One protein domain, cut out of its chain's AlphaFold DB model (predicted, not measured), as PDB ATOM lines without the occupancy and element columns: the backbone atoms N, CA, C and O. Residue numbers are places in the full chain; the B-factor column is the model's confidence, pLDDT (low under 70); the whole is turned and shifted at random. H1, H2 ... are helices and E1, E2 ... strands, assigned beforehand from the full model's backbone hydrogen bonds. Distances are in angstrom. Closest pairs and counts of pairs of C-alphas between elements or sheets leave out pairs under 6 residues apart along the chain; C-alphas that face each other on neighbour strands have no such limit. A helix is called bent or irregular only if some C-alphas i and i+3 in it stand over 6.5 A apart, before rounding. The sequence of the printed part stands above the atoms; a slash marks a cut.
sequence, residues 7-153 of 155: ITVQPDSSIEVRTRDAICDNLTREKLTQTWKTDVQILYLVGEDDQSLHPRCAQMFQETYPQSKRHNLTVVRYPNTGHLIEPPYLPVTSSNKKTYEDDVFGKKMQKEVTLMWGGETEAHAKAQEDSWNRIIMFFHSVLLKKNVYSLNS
ATOM      1  N   ILE A   7      32.423  23.773   9.373       77.06
ATOM      2  CA  ILE A   7      33.156  22.786   8.588       77.06
ATOM      3  C   ILE A   7      32.269  21.553   8.467       77.06
ATOM      4  O   ILE A   7      31.940  20.919   9.469       77.06
ATOM      5  N   THR A   8      31.873  21.208   7.247       81.44
ATOM      6  CA  THR A   8      31.094  19.997   6.971       81.44
ATOM      7  C   THR A   8      31.964  19.009   6.213       81.44
ATOM      8  O   THR A   8      32.569  19.359   5.202       81.44
ATOM      9  N   VAL A   9      32.033  17.771   6.703       82.94
ATOM     10  CA  VAL A   9      32.666  16.665   5.978       82.94
ATOM     11  C   VAL A   9      31.593  15.993   5.132       82.94
ATOM     12  O   VAL A   9      30.585  15.530   5.665       82.94
ATOM     13  N   GLN A  10      31.800  15.975   3.823       82.81
ATOM     14  CA  GLN A  10      30.890  15.365   2.863       82.81
ATOM     15  C   GLN A  10      31.088  13.838   2.803       82.81
ATOM     16  O   GLN A  10      32.141  13.337   3.211       82.81
ATOM     17  N   PRO A  11      30.113  13.067   2.276       84.19
ATOM     18  CA  PRO A  11      30.231  11.608   2.145       84.19
ATOM     19  C   PRO A  11      31.439  11.136   1.320       84.19
ATOM     20  O   PRO A  11      31.938  10.035   1.540       84.19
ATOM     21  N   ASP A  12      31.930  11.964   0.395       81.62
ATOM     22  CA  ASP A  12      33.127  11.713  -0.415       81.62
ATOM     23  C   ASP A  12      34.438  12.131   0.282       81.62
ATOM     24  O   ASP A  12      35.501  12.127  -0.333       81.62
ATOM     25  N   SER A  13      34.381  12.459   1.577       76.38
ATOM     26  CA  SER A  13      35.489  12.977   2.394       76.38
ATOM     27  C   SER A  13      35.988  14.376   2.010       76.38
ATOM     28  O   SER A  13      36.958  14.850   2.610       76.38
ATOM     29  N   SER A  14      35.338  15.068   1.066       76.50
ATOM     30  CA  SER A  14      35.625  16.481   0.811       76.50
ATOM     31  C   SER A  14      35.126  17.349   1.967       76.50
ATOM     32  O   SER A  14      34.220  16.976   2.720       76.50
ATOM     33  N   ILE A  15      35.760  18.506   2.160       81.75
ATOM     34  CA  ILE A  15      35.446  19.391   3.280       81.75
ATOM     35  C   ILE A  15      34.868  20.690   2.750       81.75
ATOM     36  O   ILE A  15      35.548  21.448   2.069       81.75
ATOM     37  N   GLU A  16      33.616  20.967   3.090       83.50
ATOM     38  CA  GLU A  16      32.988  22.255   2.824       83.50
ATOM     39  C   GLU A  16      33.235  23.200   3.989       83.50
ATOM     40  O   GLU A  16      33.061  22.840   5.156       83.50
ATOM     41  N   VAL A  17      33.616  24.429   3.661       78.12
ATOM     42  CA  VAL A  17      33.805  25.491   4.643       78.12
ATOM     43  C   VAL A  17      32.820  26.608   4.338       78.12
ATOM     44  O   VAL A  17      32.857  27.209   3.263       78.12
ATOM     45  N   ARG A  18      31.947  26.887   5.308       74.75
ATOM     46  CA  ARG A  18      31.037  28.036   5.302       74.75
ATOM     47  C   ARG A  18      31.433  28.985   6.425       74.75
ATOM     48  O   ARG A  18      31.566  28.568   7.574       74.75
ATOM     49  N   THR A  19      31.601  30.265   6.113       67.00
ATOM     50  CA  THR A  19      31.961  31.303   7.102       67.00
ATOM     51  C   THR A  19      30.800  32.232   7.451       67.00
ATOM     52  O   THR A  19      30.967  33.115   8.293       67.00
ATOM     53  N   ARG A  20      29.635  32.010   6.825       67.75
ATOM     54  CA  ARG A  20      28.447  32.873   6.840       67.75
ATOM     55  C   ARG A  20      28.132  33.476   8.216       67.75
ATOM     56  O   ARG A  20      28.047  34.697   8.316       67.75
ATOM     57  N   ASP A  21      28.011  32.662   9.264       62.91
ATOM     58  CA  ASP A  21      27.461  33.105  10.557       62.91
ATOM     59  C   ASP A  21      28.497  33.771  11.483       62.91
ATOM     60  O   ASP A  21      28.238  34.821  12.075       62.91
ATOM     61  N   ALA A  22      29.719  33.237  11.541       62.97
ATOM     62  CA  ALA A  22      30.736  33.664  12.508       62.97
ATOM     63  C   ALA A  22      31.207  35.108  12.372       62.97
ATOM     64  O   ALA A  22      31.646  35.725  13.349       62.97
ATOM     65  N   ILE A  23      31.167  35.646  11.154       66.81
ATOM     66  CA  ILE A  23      31.598  37.020  10.908       66.81
ATOM     67  C   ILE A  23      30.563  38.000  11.470       66.81
ATOM     68  O   ILE A  23      30.943  38.987  12.102       66.81
ATOM     69  N   CYS A  24      29.267  37.724  11.291       68.38
ATOM     70  CA  CYS A  24      28.216  38.648  11.715       68.38
ATOM     71  C   CYS A  24      27.965  38.614  13.224       68.38
ATOM     72  O   CYS A  24      27.736  39.674  13.804       68.38
ATOM     73  N   ASP A  25      28.090  37.457  13.877       69.06
ATOM     74  CA  ASP A  25      27.915  37.350  15.336       69.06
ATOM     75  C   ASP A  25      28.965  38.155  16.116       69.06
ATOM     76  O   ASP A  25      28.707  38.677  17.201       69.06
ATOM     77  N   ASN A  26      30.152  38.320  15.533       68.19
ATOM     78  CA  ASN A  26      31.239  39.099  16.114       68.19
ATOM     79  C   ASN A  26      31.216  40.585  15.726       68.19
ATOM     80  O   ASN A  26      32.068  41.353  16.202       68.19
ATOM     81  N   LEU A  27      30.296  40.996  14.852       74.12
ATOM     82  CA  LEU A  27      30.241  42.346  14.312       74.12
ATOM     83  C   LEU A  27      29.478  43.258  15.273       74.12
ATOM     84  O   LEU A  27      28.269  43.151  15.443       74.12
ATOM     85  N   THR A  28      30.184  44.190  15.907       79.94
ATOM     86  CA  THR A  28      29.557  45.235  16.724       79.94
ATOM     87  C   THR A  28      29.553  46.555  15.965       79.94
ATOM     88  O   THR A  28      30.325  46.746  15.019       79.94
ATOM     89  N   ARG A  29      28.703  47.500  16.382       78.00
ATOM     90  CA  ARG A  29      28.632  48.828  15.758       78.00
ATOM     91  C   ARG A  29      29.990  49.531  15.750       78.00
ATOM     92  O   ARG A  29      30.299  50.246  14.807       78.00
ATOM     93  N   GLU A  30      30.802  49.321  16.778       82.06
ATOM     94  CA  GLU A  30      32.125  49.931  16.923       82.06
ATOM     95  C   GLU A  30      33.140  49.352  15.933       82.06
ATOM     96  O   GLU A  30      34.061  50.059  15.526       82.06
ATOM     97  N   LYS A  31      32.961  48.085  15.530       84.06
ATOM     98  CA  LYS A  31      33.806  47.403  14.540       84.06
ATOM     99  C   LYS A  31      33.419  47.734  13.096       84.06
ATOM    100  O   LYS A  31      34.214  47.493  12.192       84.06
ATOM    101  N   LEU A  32      32.221  48.274  12.868       85.00
ATOM    102  CA  LEU A  32      31.782  48.725  11.551       85.00
ATOM    103  C   LEU A  32      32.467  50.037  11.161       85.00
ATOM    104  O   LEU A  32      32.622  50.952  11.975       85.00
ATOM    105  N   THR A  33      32.813  50.168   9.880       87.12
ATOM    106  CA  THR A  33      33.278  51.441   9.326       87.12
ATOM    107  C   THR A  33      32.205  52.507   9.530       87.12
ATOM    108  O   THR A  33      31.068  52.356   9.087       87.12
ATOM    109  N   GLN A  34      32.569  53.605  10.196       91.19
ATOM    110  CA  GLN A  34      31.623  54.609  10.699       91.19
ATOM    111  C   GLN A  34      31.181  55.609   9.622       91.19
ATOM    112  O   GLN A  34      31.197  56.822   9.833       91.19
ATOM    113  N   THR A  35      30.784  55.114   8.450       93.25
ATOM    114  CA  THR A  35      30.406  55.936   7.289       93.25
ATOM    115  C   THR A  35      29.228  56.867   7.590       93.25
ATOM    116  O   THR A  35      29.192  57.985   7.078       93.25
ATOM    117  N   TRP A  36      28.324  56.481   8.501       94.06
ATOM    118  CA  TRP A  36      27.198  57.307   8.964       94.06
ATOM    119  C   TRP A  36      27.617  58.604   9.677       94.06
ATOM    120  O   TRP A  36      26.790  59.500   9.852       94.06
ATOM    121  N   LYS A  37      28.885  58.723  10.097       94.38
ATOM    122  CA  LYS A  37      29.450  59.956  10.672       94.38
ATOM    123  C   LYS A  37      29.935  60.954   9.618       94.38
ATOM    124  O   LYS A  37      30.376  62.038   9.977       94.38
ATOM    125  N   THR A  38      29.866  60.602   8.339       93.69
ATOM    126  CA  THR A  38      30.348  61.432   7.229       93.69
ATOM    127  C   THR A  38      29.191  61.870   6.323       93.69
ATOM    128  O   THR A  38      28.027  61.533   6.569       93.69
ATOM    129  N   ASP A  39      29.498  62.651   5.289       91.31
ATOM    130  CA  ASP A  39      28.564  63.044   4.221       91.31
ATOM    131  C   ASP A  39      28.827  62.300   2.904       91.31
ATOM    132  O   ASP A  39      28.388  62.726   1.835       91.31
ATOM    133  N   VAL A  40      29.570  61.190   2.949       92.19
ATOM    134  CA  VAL A  40      29.800  60.380   1.750       92.19
ATOM    135  C   VAL A  40      28.519  59.645   1.367       92.19
ATOM    136  O   VAL A  40      27.820  59.105   2.224       92.19
ATOM    137  N   GLN A  41      28.228  59.607   0.070       95.38
ATOM    138  CA  GLN A  41      27.198  58.725  -0.463       95.38
ATOM    139  C   GLN A  41      27.778  57.315  -0.597       95.38
ATOM    140  O   GLN A  41      28.924  57.158  -1.018       95.38
ATOM    141  N   ILE A  42      26.990  56.302  -0.247       96.56
ATOM    142  CA  ILE A  42      27.352  54.887  -0.289       96.56
ATOM    143  C   ILE A  42      26.296  54.135  -1.095       96.56
ATOM    144  O   ILE A  42      25.104  54.205  -0.792       96.56
ATOM    145  N   LEU A  43      26.748  53.376  -2.091       97.25
ATOM    146  CA  LEU A  43      25.982  52.305  -2.716       97.25
ATOM    147  C   LEU A  43      26.459  50.980  -2.120       97.25
ATOM    148  O   LEU A  43      27.643  50.662  -2.207       97.25
ATOM    149  N   TYR A  44      25.547  50.218  -1.524       96.38
ATOM    150  CA  TYR A  44      25.832  48.909  -0.955       96.38
ATOM    151  C   TYR A  44      25.022  47.831  -1.676       96.38
ATOM    152  O   TYR A  44      23.791  47.833  -1.642       96.38
ATOM    153  N   LEU A  45      25.728  46.931  -2.353       97.50
ATOM    154  CA  LEU A  45      25.174  45.825  -3.124       97.50
ATOM    155  C   LEU A  45      25.284  44.540  -2.300       97.50
ATOM    156  O   LEU A  45      26.346  44.261  -1.751       97.50
ATOM    157  N   VAL A  46      24.192  43.785  -2.191       96.81
ATOM    158  CA  VAL A  46      24.089  42.627  -1.295       96.81
ATOM    159  C   VAL A  46      23.549  41.426  -2.063       96.81
ATOM    160  O   VAL A  46      22.439  41.493  -2.593       96.81
ATOM    161  N   GLY A  47      24.302  40.327  -2.086       96.62
ATOM    162  CA  GLY A  47      23.794  39.014  -2.482       96.62
ATOM    163  C   GLY A  47      23.107  38.331  -1.298       96.62
ATOM    164  O   GLY A  47      23.685  38.229  -0.219       96.62
ATOM    165  N   GLU A  48      21.850  37.910  -1.452       95.56
ATOM    166  CA  GLU A  48      21.094  37.310  -0.339       95.56
ATOM    167  C   GLU A  48      21.363  35.813  -0.130       95.56
ATOM    168  O   GLU A  48      21.013  35.279   0.922       95.56
ATOM    169  N   ASP A  49      22.035  35.157  -1.080       94.62
ATOM    170  CA  ASP A  49      22.542  33.785  -0.942       94.62
ATOM    171  C   ASP A  49      24.062  33.753  -0.694       94.62
ATOM    172  O   ASP A  49      24.745  32.775  -0.978       94.62
ATOM    173  N   ASP A  50      24.625  34.834  -0.155       92.56
ATOM    174  CA  ASP A  50      26.031  34.876   0.238       92.56
ATOM    175  C   ASP A  50      26.329  33.820   1.327       92.56
ATOM    176  O   ASP A  50      25.817  33.871   2.453       92.56
ATOM    177  N   GLN A  51      27.160  32.830   0.977       89.25
ATOM    178  CA  GLN A  51      27.590  31.759   1.891       89.25
ATOM    179  C   GLN A  51      28.921  32.047   2.600       89.25
ATOM    180  O   GLN A  51      29.352  31.272   3.462       89.25
ATOM    181  N   SER A  52      29.547  33.182   2.293       86.19
ATOM    182  CA  SER A  52      30.765  33.665   2.941       86.19
ATOM    183  C   SER A  52      30.479  34.691   4.036       86.19
ATOM    184  O   SER A  52      31.122  34.646   5.087       86.19
ATOM    185  N   LEU A  53      29.490  35.563   3.839       84.94
ATOM    186  CA  LEU A  53      29.080  36.605   4.778       84.94
ATOM    187  C   LEU A  53      27.556  36.626   4.931       84.94
ATOM    188  O   LEU A  53      26.835  36.808   3.955       84.94
ATOM    189  N   HIS A  54      27.031  36.488   6.155       86.62
ATOM    190  CA  HIS A  54      25.578  36.487   6.341       86.62
ATOM    191  C   HIS A  54      24.953  37.822   5.869       86.62
ATOM    192  O   HIS A  54      25.370  38.889   6.333       86.62
ATOM    193  N   PRO A  55      23.860  37.810   5.077       84.94
ATOM    194  CA  PRO A  55      23.164  39.027   4.615       84.94
ATOM    195  C   PRO A  55      22.657  39.959   5.736       84.94
ATOM    196  O   PRO A  55      22.320  41.127   5.513       84.94
ATOM    197  N   ARG A  56      22.624  39.447   6.972       86.75
ATOM    198  CA  ARG A  56      22.327  40.203   8.201       86.75
ATOM    199  C   ARG A  56      23.404  41.242   8.501       86.75
ATOM    200  O   ARG A  56      23.063  42.308   8.996       86.75
ATOM    201  N   CYS A  57      24.666  40.997   8.147       86.31
ATOM    202  CA  CYS A  57      25.718  42.006   8.261       86.31
ATOM    203  C   CYS A  57      25.350  43.286   7.492       86.31
ATOM    204  O   CYS A  57      25.547  44.394   7.993       86.31
ATOM    205  N   ALA A  58      24.749  43.153   6.303       88.50
ATOM    206  CA  ALA A  58      24.287  44.307   5.541       88.50
ATOM    207  C   ALA A  58      23.111  45.029   6.215       88.50
ATOM    208  O   ALA A  58      23.066  46.260   6.218       88.50
ATOM    209  N   GLN A  59      22.193  44.281   6.837       89.81
ATOM    210  CA  GLN A  59      21.116  44.858   7.645       89.81
ATOM    211  C   GLN A  59      21.672  45.634   8.848       89.81
ATOM    212  O   GLN A  59      21.312  46.791   9.041       89.81
ATOM    213  N   MET A  60      22.603  45.046   9.604       89.94
ATOM    214  CA  MET A  60      23.245  45.699  10.749       89.94
ATOM    215  C   MET A  60      23.954  46.989  10.330       89.94
ATOM    216  O   MET A  60      23.820  48.013  10.997       89.94
ATOM    217  N   PHE A  61      24.662  46.971   9.197       90.75
ATOM    218  CA  PHE A  61      25.273  48.174   8.632       90.75
ATOM    219  C   PHE A  61      24.226  49.239   8.291       90.75
ATOM    220  O   PHE A  61      24.392  50.398   8.668       90.75
ATOM    221  N   GLN A  62      23.122  48.866   7.644       93.00
ATOM    222  CA  GLN A  62      22.032  49.789   7.324       93.00
ATOM    223  C   GLN A  62      21.394  50.403   8.583       93.00
ATOM    224  O   GLN A  62      21.107  51.600   8.608       93.00
ATOM    225  N   GLU A  63      21.229  49.619   9.648       92.62
ATOM    226  CA  GLU A  63      20.675  50.055  10.936       92.62
ATOM    227  C   GLU A  63      21.576  51.062  11.673       92.62
ATOM    228  O   GLU A  63      21.089  51.836  12.502       92.62
ATOM    229  N   THR A  64      22.874  51.134  11.347       92.75
ATOM    230  CA  THR A  64      23.776  52.136  11.946       92.75
ATOM    231  C   THR A  64      23.479  53.575  11.514       92.75
ATOM    232  O   THR A  64      23.876  54.509  12.228       92.75
ATOM    233  N   TYR A  65      22.791  53.767  10.380       94.94
ATOM    234  CA  TYR A  65      22.500  55.083   9.818       94.94
ATOM    235  C   TYR A  65      21.298  55.737  10.516       94.94
ATOM    236  O   TYR A  65      20.176  55.222  10.439       94.94
ATOM    237  N   PRO A  66      21.478  56.916  11.147       95.06
ATOM    238  CA  PRO A  66      20.359  57.663  11.704       95.06
ATOM    239  C   PRO A  66      19.428  58.149  10.588       95.06
ATOM    240  O   PRO A  66      19.851  58.332   9.446       95.06
ATOM    241  N   GLN A  67      18.161  58.416  10.923       95.12
ATOM    242  CA  GLN A  67      17.142  58.839   9.953       95.12
ATOM    243  C   GLN A  67      17.592  60.034   9.100       95.12
ATOM    244  O   GLN A  67      17.374  60.034   7.890       95.12
ATOM    245  N   SER A  68      18.295  60.998   9.703       95.25
ATOM    246  CA  SER A  68      18.827  62.179   9.016       95.25
ATOM    247  C   SER A  68      19.886  61.869   7.954       95.25
ATOM    248  O   SER A  68      20.090  62.691   7.074       95.25
ATOM    249  N   LYS A  69      20.540  60.702   8.001       95.56
ATOM    250  CA  LYS A  69      21.620  60.294   7.083       95.56
ATOM    251  C   LYS A  69      21.230  59.138   6.163       95.56
ATOM    252  O   LYS A  69      22.040  58.740   5.334       95.56
ATOM    253  N   ARG A  70      20.009  58.599   6.260       94.19
ATOM    254  CA  ARG A  70      19.565  57.473   5.412       94.19
ATOM    255  C   ARG A  70      19.634  57.781   3.918       94.19
ATOM    256  O   ARG A  70      19.905  56.881   3.141       94.19
ATOM    257  N   HIS A  71      19.461  59.043   3.528       93.69
ATOM    258  CA  HIS A  71      19.587  59.472   2.134       93.69
ATOM    259  C   HIS A  71      21.005  59.291   1.557       93.69
ATOM    260  O   HIS A  71      21.157  59.252   0.343       93.69
ATOM    261  N   ASN A  72      22.031  59.146   2.406       95.31
ATOM    262  CA  ASN A  72      23.407  58.885   1.981       95.31
ATOM    263  C   ASN A  72      23.694  57.398   1.739       95.31
ATOM    264  O   ASN A  72      24.764  57.076   1.233       95.31
ATOM    265  N   LEU A  73      22.783  56.489   2.095       96.88
ATOM    266  CA  LEU A  73      22.962  55.052   1.914       96.88
ATOM    267  C   LEU A  73      21.893  54.500   0.969       96.88
ATOM    268  O   LEU A  73      20.711  54.472   1.295       96.88
ATOM    269  N   THR A  74      22.332  53.983  -0.174       96.62
ATOM    270  CA  THR A  74      21.501  53.182  -1.076       96.62
ATOM    271  C   THR A  74      21.867  51.716  -0.902       96.62
ATOM    272  O   THR A  74      23.016  51.348  -1.133       96.62
ATOM    273  N   VAL A  75      20.908  50.876  -0.511       96.56
ATOM    274  CA  VAL A  75      21.100  49.421  -0.393       96.56
ATOM    275  C   VAL A  75      20.310  48.722  -1.489       96.56
ATOM    276  O   VAL A  75      19.117  48.980  -1.643       96.56
ATOM    277  N   VAL A  76      20.964  47.830  -2.226       97.88
ATOM    278  CA  VAL A  76      20.337  46.980  -3.244       97.88
ATOM    279  C   VAL A  76      20.574  45.529  -2.869       97.88
ATOM    280  O   VAL A  76      21.698  45.143  -2.555       97.88
ATOM    281  N   ARG A  77      19.500  44.742  -2.877       97.50
ATOM    282  CA  ARG A  77      19.498  43.331  -2.491       97.50
ATOM    283  C   ARG A  77      19.137  42.484  -3.697       97.50
ATOM    284  O   ARG A  77      18.136  42.764  -4.352       97.50
ATOM    285  N   TYR A  78      19.946  41.468  -3.959       98.12
ATOM    286  CA  TYR A  78      19.752  40.520  -5.044       98.12
ATOM    287  C   TYR A  78      19.425  39.137  -4.468       98.12
ATOM    288  O   TYR A  78      20.312  38.482  -3.904       98.12
ATOM    289  N   PRO A  79      18.165  38.680  -4.589       97.31
ATOM    290  CA  PRO A  79      17.785  37.318  -4.235       97.31
ATOM    291  C   PRO A  79      18.613  36.290  -5.014       97.31
ATOM    292  O   PRO A  79      19.001  36.541  -6.156       97.31
ATOM    293  N   ASN A  80      18.885  35.138  -4.395       96.94
ATOM    294  CA  ASN A  80      19.626  34.017  -4.993       96.94
ATOM    295  C   ASN A  80      20.992  34.402  -5.597       96.94
ATOM    296  O   ASN A  80      21.480  33.744  -6.511       96.94
ATOM    297  N   THR A  81      21.610  35.480  -5.114       97.75
ATOM    298  CA  THR A  81      22.928  35.943  -5.560       97.75
ATOM    299  C   THR A  81      23.942  35.685  -4.459       97.75
ATOM    300  O   THR A  81      23.695  36.027  -3.302       97.75
ATOM    301  N   GLY A  82      25.059  35.064  -4.821       95.00
ATOM    302  CA  GLY A  82      26.138  34.712  -3.911       95.00
ATOM    303  C   GLY A  82      27.106  35.857  -3.640       95.00
ATOM    304  O   GLY A  82      26.870  37.014  -3.986       95.00
ATOM    305  N   HIS A  83      28.240  35.502  -3.046       93.88
ATOM    306  CA  HIS A  83      29.265  36.439  -2.593       93.88
ATOM    307  C   HIS A  83      29.961  37.197  -3.739       93.88
ATOM    308  O   HIS A  83      30.200  38.401  -3.654       93.88
ATOM    309  N   LEU A  84      30.301  36.493  -4.823       95.31
ATOM    310  CA  LEU A  84      31.177  37.001  -5.884       95.31
ATOM    311  C   LEU A  84      30.388  37.714  -6.994       95.31
ATOM    312  O   LEU A  84      30.169  37.161  -8.072       95.31
ATOM    313  N   ILE A  85      29.933  38.942  -6.740       96.75
ATOM    314  CA  ILE A  85      29.264  39.779  -7.754       96.75
ATOM    315  C   ILE A  85      30.317  40.447  -8.655       96.75
ATOM    316  O   ILE A  85      30.716  41.590  -8.441       96.75
ATOM    317  N   GLU A  86      30.793  39.698  -9.647       96.38
ATOM    318  CA  GLU A  86      31.786  40.156 -10.630       96.38
ATOM    319  C   GLU A  86      31.177  41.054 -11.733       96.38
ATOM    320  O   GLU A  86      29.951  41.155 -11.838       96.38
ATOM    321  N   PRO A  87      31.992  41.692 -12.598       96.44
ATOM    322  CA  PRO A  87      31.497  42.342 -13.808       96.44
ATOM    323  C   PRO A  87      30.627  41.428 -14.697       96.44
ATOM    324  O   PRO A  87      30.759  40.200 -14.646       96.44
ATOM    325  N   PRO A  88      29.767  42.007 -15.557       95.75
ATOM    326  CA  PRO A  88      28.834  41.249 -16.384       95.75
ATOM    327  C   PRO A  88      29.535  40.232 -17.282       95.75
ATOM    328  O   PRO A  88      30.623  40.489 -17.801       95.75
ATOM    329  N   TYR A  89      28.862  39.102 -17.508       90.31
ATOM    330  CA  TYR A  89      29.306  38.004 -18.375       90.31
ATOM    331  C   TYR A  89      30.544  37.231 -17.898       90.31
ATOM    332  O   TYR A  89      30.994  36.322 -18.600       90.31
ATOM    333  N   LEU A  90      31.076  37.527 -16.707       92.12
ATOM    334  CA  LEU A  90      32.025  36.623 -16.063       92.12
ATOM    335  C   LEU A  90      31.302  35.396 -15.485       92.12
ATOM    336  O   LEU A  90      30.172  35.524 -15.011       92.12
ATOM    337  N   PRO A  91      31.930  34.204 -15.513       90.88
ATOM    338  CA  PRO A  91      31.296  32.984 -15.030       90.88
ATOM    339  C   PRO A  91      30.825  33.101 -13.578       90.88
ATOM    340  O   PRO A  91      31.593  33.476 -12.688       90.88
ATOM    341  N   VAL A  92      29.575  32.706 -13.329       91.75
ATOM    342  CA  VAL A  92      29.053  32.575 -11.967       91.75
ATOM    343  C   VAL A  92      29.781  31.431 -11.272       91.75
ATOM    344  O   VAL A  92      29.757  30.290 -11.735       91.75
ATOM    345  N   THR A  93      30.429  31.742 -10.150       90.75
ATOM    346  CA  THR A  93      31.193  30.777  -9.355       90.75
ATOM    347  C   THR A  93      30.516  30.594  -8.003       90.75
ATOM    348  O   THR A  93      30.751  31.372  -7.083       90.75
ATOM    349  N   SER A  94      29.675  29.565  -7.874       90.56
ATOM    350  CA  SER A  94      28.959  29.267  -6.622       90.56
ATOM    351  C   SER A  94      29.822  28.546  -5.584       90.56
ATOM    352  O   SER A  94      29.553  28.621  -4.382       90.56
ATOM    353  N   SER A  95      30.892  27.882  -6.027       90.62
ATOM    354  CA  SER A  95      31.927  27.300  -5.177       90.62
ATOM    355  C   SER A  95      33.242  27.119  -5.934       90.62
ATOM    356  O   SER A  95      33.273  27.104  -7.167       90.62
ATOM    357  N   ASN A  96      34.348  26.967  -5.207       88.88
ATOM    358  CA  ASN A  96      35.600  26.488  -5.789       88.88
ATOM    359  C   ASN A  96      36.340  25.556  -4.829       88.88
ATOM    360  O   ASN A  96      36.283  25.711  -3.609       88.88
ATOM    361  N   LYS A  97      37.091  24.614  -5.397       87.94
ATOM    362  CA  LYS A  97      37.958  23.705  -4.647       87.94
ATOM    363  C   LYS A  97      39.343  24.324  -4.474       87.94
ATOM    364  O   LYS A  97      39.879  24.933  -5.401       87.94
ATOM    365  N   LYS A  98      39.923  24.176  -3.290       82.56
ATOM    366  CA  LYS A  98      41.329  24.453  -3.001       82.56
ATOM    367  C   LYS A  98      41.944  23.259  -2.298       82.56
ATOM    368  O   LYS A  98      41.408  22.771  -1.307       82.56
ATOM    369  N   THR A  99      43.096  22.834  -2.791       82.00
ATOM    370  CA  THR A  99      43.917  21.837  -2.114       82.00
ATOM    371  C   THR A  99      44.849  22.555  -1.155       82.00
ATOM    372  O   THR A  99      45.608  23.435  -1.558       82.00
ATOM    373  N   TYR A 100      44.779  22.179   0.114       76.81
ATOM    374  CA  TYR A 100      45.718  22.613   1.134       76.81
ATOM    375  C   TYR A 100      46.669  21.456   1.429       76.81
ATOM    376  O   TYR A 100      46.228  20.324   1.634       76.81
ATOM    377  N   GLU A 101      47.968  21.742   1.420       78.06
ATOM    378  CA  GLU A 101      48.963  20.846   2.001       78.06
ATOM    379  C   GLU A 101      49.056  21.164   3.487       78.06
ATOM    380  O   GLU A 101      49.356  22.299   3.857       78.06
ATOM    381  N   ASP A 102      48.793  20.165   4.320       69.06
ATOM    382  CA  ASP A 102      49.005  20.257   5.759       69.06
ATOM    383  C   ASP A 102      49.994  19.173   6.194       69.06
ATOM    384  O   ASP A 102      49.987  18.055   5.658       69.06
ATOM    385  N   ASP A 103      50.875  19.510   7.133       67.75
ATOM    386  CA  ASP A 103      51.804  18.549   7.726       67.75
ATOM    387  C   ASP A 103      51.190  18.014   9.016       67.75
ATOM    388  O   ASP A 103      51.195  18.661  10.065       67.75
ATOM    389  N   VAL A 104      50.635  16.808   8.921       67.19
ATOM    390  CA  VAL A 104      49.998  16.133  10.046       67.19
ATOM    391  C   VAL A 104      50.880  14.953  10.441       67.19
ATOM    392  O   VAL A 104      50.907  13.920   9.770       67.19
ATOM    393  N   PHE A 105      51.623  15.117  11.539       69.88
ATOM    394  CA  PHE A 105      52.570  14.129  12.080       69.88
ATOM    395  C   PHE A 105      53.716  13.737  11.121       69.88
ATOM    396  O   PHE A 105      54.092  12.565  11.048       69.88
ATOM    397  N   GLY A 106      54.285  14.693  10.382       70.38
ATOM    398  CA  GLY A 106      55.409  14.453   9.468       70.38
ATOM    399  C   GLY A 106      54.993  13.833   8.131       70.38
ATOM    400  O   GLY A 106      55.843  13.342   7.385       70.38
ATOM    401  N   LYS A 107      53.689  13.812   7.827       65.94
ATOM    402  CA  LYS A 107      53.136  13.369   6.545       65.94
ATOM    403  C   LYS A 107      52.414  14.532   5.884       65.94
ATOM    404  O   LYS A 107      51.465  15.079   6.443       65.94
ATOM    405  N   LYS A 108      52.821  14.844   4.650       72.94
ATOM    406  CA  LYS A 108      52.085  15.762   3.781       72.94
ATOM    407  C   LYS A 108      50.744  15.143   3.418       72.94
ATOM    408  O   LYS A 108      50.684  14.201   2.629       72.94
ATOM    409  N   MET A 109      49.682  15.681   3.993       70.69
ATOM    410  CA  MET A 109      48.317  15.330   3.643       70.69
ATOM    411  C   MET A 109      47.758  16.414   2.728       70.69
ATOM    412  O   MET A 109      47.850  17.603   3.028       70.69
ATOM    413  N   GLN A 110      47.177  15.999   1.603       75.88
ATOM    414  CA  GLN A 110      46.404  16.895   0.750       75.88
ATOM    415  C   GLN A 110      44.957  16.866   1.220       75.88
ATOM    416  O   GLN A 110      44.317  15.814   1.216       75.88
ATOM    417  N   LYS A 111      44.449  18.021   1.639       75.44
ATOM    418  CA  LYS A 111      43.050  18.194   2.014       75.44
ATOM    419  C   LYS A 111      42.370  19.068   0.980       75.44
ATOM    420  O   LYS A 111      42.756  20.218   0.774       75.44
ATOM    421  N   GLU A 112      41.357  18.510   0.330       82.62
ATOM    422  CA  GLU A 112      40.496  19.269  -0.563       82.62
ATOM    423  C   GLU A 112      39.444  20.009   0.261       82.62
ATOM    424  O   GLU A 112      38.702  19.416   1.049       82.62
ATOM    425  N   VAL A 113      39.419  21.324   0.095       82.44
ATOM    426  CA  VAL A 113      38.470  22.214   0.744       82.44
ATOM    427  C   VAL A 113      37.645  22.903  -0.330       82.44
ATOM    428  O   VAL A 113      38.185  23.595  -1.193       82.44
ATOM    429  N   THR A 114      36.334  22.738  -0.258       87.00
ATOM    430  CA  THR A 114      35.369  23.445  -1.092       87.00
ATOM    431  C   THR A 114      34.919  24.703  -0.360       87.00
ATOM    432  O   THR A 114      34.338  24.641   0.727       87.00
ATOM    433  N   LEU A 115      35.203  25.857  -0.956       86.19
ATOM    434  CA  LEU A 115      34.708  27.152  -0.502       86.19
ATOM    435  C   LEU A 115      33.367  27.422  -1.172       86.19
ATOM    436  O   LEU A 115      33.267  27.333  -2.396       86.19
ATOM    437  N   MET A 116      32.356  27.744  -0.369       89.81
ATOM    438  CA  MET A 116      31.011  28.049  -0.851       89.81
ATOM    439  C   MET A 116      30.814  29.564  -0.929       89.81
ATOM    440  O   MET A 116      30.906  30.265   0.079       89.81
ATOM    441  N   TRP A 117      30.501  30.060  -2.123       92.44
ATOM    442  CA  TRP A 117      30.188  31.469  -2.377       92.44
ATOM    443  C   TRP A 117      28.680  31.708  -2.467       92.44
ATOM    444  O   TRP A 117      28.219  32.799  -2.138       92.44
ATOM    445  N   GLY A 118      27.923  30.675  -2.851       93.69
ATOM    446  CA  GLY A 118      26.479  30.736  -3.083       93.69
ATOM    447  C   GLY A 118      26.112  31.323  -4.444       93.69
ATOM    448  O   GLY A 118      26.986  31.619  -5.258       93.69
ATOM    449  N   GLY A 119      24.817  31.501  -4.676       96.00
ATOM    450  CA  GLY A 119      24.268  32.057  -5.905       96.00
ATOM    451  C   GLY A 119      23.736  31.000  -6.875       96.00
ATOM    452  O   GLY A 119      24.384  29.991  -7.160       96.00
ATOM    453  N   GLU A 120      22.553  31.271  -7.423       96.94
ATOM    454  CA  GLU A 120      21.957  30.548  -8.543       96.94
ATOM    455  C   GLU A 120      22.412  31.191  -9.857       96.94
ATOM    456  O   GLU A 120      22.309  32.406 -10.016       96.94
ATOM    457  N   THR A 121      22.874  30.388 -10.820       95.25
ATOM    458  CA  THR A 121      23.508  30.870 -12.060       95.25
ATOM    459  C   THR A 121      22.737  31.992 -12.759       95.25
ATOM    460  O   THR A 121      23.323  33.017 -13.097       95.25
ATOM    461  N   GLU A 122      21.430  31.830 -12.977       96.81
ATOM    462  CA  GLU A 122      20.636  32.828 -13.702       96.81
ATOM    463  C   GLU A 122      20.441  34.116 -12.890       96.81
ATOM    464  O   GLU A 122      20.652  35.217 -13.405       96.81
ATOM    465  N   ALA A 123      20.042  33.992 -11.622       98.12
ATOM    466  CA  ALA A 123      19.806  35.139 -10.751       98.12
ATOM    467  C   ALA A 123      21.095  35.935 -10.515       98.12
ATOM    468  O   ALA A 123      21.095  37.164 -10.603       98.12
ATOM    469  N   HIS A 124      22.204  35.230 -10.296       98.25
ATOM    470  CA  HIS A 124      23.513  35.822 -10.068       98.25
ATOM    471  C   HIS A 124      24.026  36.553 -11.310       98.25
ATOM    472  O   HIS A 124      24.484  37.687 -11.194       98.25
ATOM    473  N   ALA A 125      23.880  35.973 -12.507       97.88
ATOM    474  CA  ALA A 125      24.260  36.644 -13.753       97.88
ATOM    475  C   ALA A 125      23.474  37.951 -13.967       97.88
ATOM    476  O   ALA A 125      24.056  38.992 -14.277       97.88
ATOM    477  N   LYS A 126      22.157  37.938 -13.712       98.25
ATOM    478  CA  LYS A 126      21.324  39.154 -13.763       98.25
ATOM    479  C   LYS A 126      21.761  40.195 -12.731       98.25
ATOM    480  O   LYS A 126      21.759  41.390 -13.026       98.25
ATOM    481  N   ALA A 127      22.156  39.759 -11.536       98.31
ATOM    482  CA  ALA A 127      22.676  40.652 -10.509       98.31
ATOM    483  C   ALA A 127      24.005  41.304 -10.926       98.31
ATOM    484  O   ALA A 127      24.194  42.494 -10.678       98.31
ATOM    485  N   GLN A 128      24.904  40.580 -11.603       98.31
ATOM    486  CA  GLN A 128      26.145  41.142 -12.158       98.31
ATOM    487  C   GLN A 128      25.852  42.241 -13.191       98.31
ATOM    488  O   GLN A 128      26.409  43.334 -13.106       98.31
ATOM    489  N   GLU A 129      24.920  41.998 -14.116       98.38
ATOM    490  CA  GLU A 129      24.486  42.998 -15.104       98.38
ATOM    491  C   GLU A 129      23.893  44.261 -14.456       98.38
ATOM    492  O   GLU A 129      24.318  45.382 -14.754       98.38
ATOM    493  N   ASP A 130      22.925  44.099 -13.550       98.56
ATOM    494  CA  ASP A 130      22.256  45.228 -12.893       98.56
ATOM    495  C   ASP A 130      23.220  46.007 -11.983       98.56
ATOM    496  O   ASP A 130      23.305  47.236 -12.048       98.56
ATOM    497  N   SER A 131      24.007  45.303 -11.168       98.25
ATOM    498  CA  SER A 131      24.971  45.922 -10.255       98.25
ATOM    499  C   SER A 131      26.022  46.746 -10.987       98.25
ATOM    500  O   SER A 131      26.301  47.869 -10.565       98.25
ATOM    501  N   TRP A 132      26.543  46.254 -12.111       98.25
ATOM    502  CA  TRP A 132      27.509  46.983 -12.921       98.25
ATOM    503  C   TRP A 132      26.943  48.312 -13.425       98.25
ATOM    504  O   TRP A 132      27.554  49.370 -13.248       98.25
ATOM    505  N   ASN A 133      25.722  48.279 -13.964       97.81
ATOM    506  CA  ASN A 133      25.023  49.483 -14.407       97.81
ATOM    507  C   ASN A 133      24.797  50.465 -13.250       97.81
ATOM    508  O   ASN A 133      25.055  51.665 -13.389       97.81
ATOM    509  N   ARG A 134      24.387  49.972 -12.075       98.25
ATOM    510  CA  ARG A 134      24.207  50.806 -10.878       98.25
ATOM    511  C   ARG A 134      25.502  51.446 -10.404       98.25
ATOM    512  O   ARG A 134      25.469  52.614 -10.028       98.25
ATOM    513  N   ILE A 135      26.619  50.720 -10.420       98.06
ATOM    514  CA  ILE A 135      27.935  51.245 -10.028       98.06
ATOM    515  C   ILE A 135      28.318  52.418 -10.935       98.06
ATOM    516  O   ILE A 135      28.678  53.488 -10.439       98.06
ATOM    517  N   ILE A 136      28.172  52.258 -12.253       96.19
ATOM    518  CA  ILE A 136      28.459  53.318 -13.230       96.19
ATOM    519  C   ILE A 136      27.553  54.533 -12.994       96.19
ATOM    520  O   ILE A 136      28.043  55.657 -12.854       96.19
ATOM    521  N   MET A 137      26.236  54.322 -12.890       95.75
ATOM    522  CA  MET A 137      25.275  55.402 -12.640       95.75
ATOM    523  C   MET A 137      25.552  56.125 -11.319       95.75
ATOM    524  O   MET A 137      25.492  57.355 -11.256       95.75
ATOM    525  N   PHE A 138      25.887  55.376 -10.270       96.25
ATOM    526  CA  PHE A 138      26.257  55.922  -8.975       96.25
ATOM    527  C   PHE A 138      27.492  56.813  -9.097       96.25
ATOM    528  O   PHE A 138      27.422  57.983  -8.717       96.25
ATOM    529  N   PHE A 139      28.578  56.332  -9.711       95.25
ATOM    530  CA  PHE A 139      29.780  57.141  -9.912       95.25
ATOM    531  C   PHE A 139      29.523  58.391 -10.751       95.25
ATOM    532  O   PHE A 139      29.958  59.477 -10.365       95.25
ATOM    533  N   HIS A 140      28.746  58.290 -11.829       93.75
ATOM    534  CA  HIS A 140      28.330  59.460 -12.603       93.75
ATOM    535  C   HIS A 140      27.586  60.466 -11.717       93.75
ATOM    536  O   HIS A 140      27.881  61.661 -11.732       93.75
ATOM    537  N   SER A 141      26.660  59.988 -10.886       89.44
ATOM    538  CA  SER A 141      25.864  60.848 -10.013       89.44
ATOM    539  C   SER A 141      26.689  61.554  -8.931       89.44
ATOM    540  O   SER A 141      26.390  62.703  -8.613       89.44
ATOM    541  N   VAL A 142      27.722  60.916  -8.373       89.06
ATOM    542  CA  VAL A 142      28.479  61.478  -7.239       89.06
ATOM    543  C   VAL A 142      29.733  62.240  -7.667       89.06
ATOM    544  O   VAL A 142      30.136  63.175  -6.974       89.06
ATOM    545  N   LEU A 143      30.337  61.873  -8.802       87.75
ATOM    546  CA  LEU A 143      31.554  62.503  -9.317       87.75
ATOM    547  C   LEU A 143      31.243  63.622 -10.314       87.75
ATOM    548  O   LEU A 143      31.836  64.694 -10.227       87.75
ATOM    549  N   LEU A 144      30.281  63.431 -11.224       79.56
ATOM    550  CA  LEU A 144      30.011  64.424 -12.273       79.56
ATOM    551  C   LEU A 144      29.115  65.566 -11.787       79.56
ATOM    552  O   LEU A 144      29.300  66.700 -12.221       79.56
ATOM    553  N   LYS A 145      28.214  65.329 -10.819       62.88
ATOM    554  CA  LYS A 145      27.447  66.427 -10.194       62.88
ATOM    555  C   LYS A 145      28.352  67.444  -9.497       62.88
ATOM    556  O   LYS A 145      28.030  68.625  -9.502       62.88
ATOM    557  N   LYS A 146      29.494  67.022  -8.942       56.31
ATOM    558  CA  LYS A 146      30.452  67.938  -8.298       56.31
ATOM    559  C   LYS A 146      31.151  68.871  -9.295       56.31
ATOM    560  O   LYS A 146      31.469  69.993  -8.920       56.31
ATOM    561  N   ASN A 147      31.319  68.452 -10.552       51.28
ATOM    562  CA  ASN A 147      31.969  69.266 -11.586       51.28
ATOM    563  C   ASN A 147      31.049  70.336 -12.195       51.28
ATOM    564  O   ASN A 147      31.526  71.383 -12.617       51.28
ATOM    565  N   VAL A 148      29.729  70.125 -12.211       51.06
ATOM    566  CA  VAL A 148      28.790  71.133 -12.742       51.06
ATOM    567  C   VAL A 148      28.675  72.344 -11.806       51.06
ATOM    568  O   VAL A 148      28.537  73.470 -12.271       51.06
ATOM    569  N   TYR A 149      28.789  72.146 -10.488       48.78
ATOM    570  CA  TYR A 149      28.781  73.258  -9.529       48.78
ATOM    571  C   TYR A 149      30.132  73.981  -9.407       48.78
ATOM    572  O   TYR A 149      30.131  75.154  -9.051       48.78
ATOM    573  N   SER A 150      31.265  73.338  -9.727       50.03
ATOM    574  CA  SER A 150      32.584  73.996  -9.704       50.03
ATOM    575  C   SER A 150      32.894  74.800 -10.972       50.03
ATOM    576  O   SER A 150      33.647  75.770 -10.904       50.03
ATOM    577  N   LEU A 151      32.292  74.450 -12.113       49.94
ATOM    578  CA  LEU A 151      32.422  75.215 -13.363       49.94
ATOM    579  C   LEU A 151      31.581  76.503 -13.367       49.94
ATOM    580  O   LEU A 151      31.962  77.476 -14.007       49.94
ATOM    581  N   ASN A 152      30.475  76.544 -12.620       47.12
ATOM    582  CA  ASN A 152      29.586  77.712 -12.556       47.12
ATOM    583  C   ASN A 152      29.984  78.752 -11.491       47.12
ATOM    584  O   ASN A 152      29.301  79.759 -11.348       47.12
ATOM    585  N   SER A 153      31.064  78.525 -10.735       48.16
ATOM    586  CA  SER A 153      31.598  79.473  -9.742       48.16
ATOM    587  C   SER A 153      32.853  80.220 -10.218       48.16
ATOM    588  O   SER A 153      33.540  80.833  -9.404       48.16
TER     589      SER A 153
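Overview. This is residues 7 to 153 of the 155 residues of the protein "Acyl-coenzyme A thioesterase 1/2/4" of Mytilus galloprovincialis (UniProt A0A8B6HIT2). A long, loose shape has a strongly twisted four-stranded sheet at one end, with E5 and E6 as its long hairpin, and beyond it a small layered part: the two parallel strands E3 and E4 between H2 over one face and the long helix H4 over the other. Residues 143 to 153, of which 143 to 151 belong to H4, stick out at the far end. The printed part has 147 residues, with four named helices and six named strands in the order E1 E2 H1 E3 H2 H3 E4 E5 E6 H4; the class is mixed, helices and strands. The larger sheet is mixed, in the order E1 E2 E6 E5. The whole is loose, with a radius of gyration of the C-alphas of 19.8 A and spans of 71 by 37 by 28 A.

Along the chain. In the larger sheet, E1 is residues 7 to 9, beginning at C-alpha 7 (33.156, 22.786, 8.588), and E2 is residues 15 to 18. E5, residues 95 to 104, is 26.1 A long, and E6, residues 107 to 116, is 27.6 A. E3, residues 42 to 47, and E4, residues 73 to 78, are each 16.4 A. H1 is residues 20 to 25, H2 residues 56 to 63 and H3 residues 67 to 72. H4, residues 121 to 151, is 45.3 A and ends at C-alpha 151 (32.422, 75.215, -13.363). H3 is irregular, with C-alphas 68 and 71 7.4 A apart, and H1 only just, with C-alphas 20 and 23 6.6 A apart.

Arrangement. E5 and E6 are an antiparallel hairpin at 157 degrees, with N 98 and O 113 2.8 A apart. E2 and E6 are parallel, with N 114 and O 15 2.8 A apart. E1 and E2 are an antiparallel hairpin, with N 8 and O 16 2.9 A apart. The four helices are not on this sheet. E3 and E4 are parallel at 17 degrees, with N 44 and O 74 2.8 A apart; E3, H2, H3 and E4 form a strand-helix-strand unit, two parallel neighbour strands with helices between, with a right-handed crossover. The closest C-alphas of E4 and H4 are those of Tyr 78 and Ala 127, 6.2 A apart; of E3 and H2, Val 46 and Ala 58, 7.0 A. H1 and H2 are close but not clearly touching, with C-alphas 24 and 57 5.4 A apart. Every O i to N i+4 pair is within hydrogen-bond range in H2, against 1 of 2 in H1, 23 of 27 in H4 and 0 of 2 in H3, where 2 of 3 O i to N i+3 pairs are.

Size, cuts and confidence. The C-alphas of Phe 105 and Ser 153, the two farthest apart, are 72.0 A apart. The printed part has no cut. The links H1 to E3 and E4 to E5 are long, 16 residues each. Mean pLDDT of the printed part is 85.9; residues 19 to 26, 102 to 105, 107 and 145 to 153 are under 70.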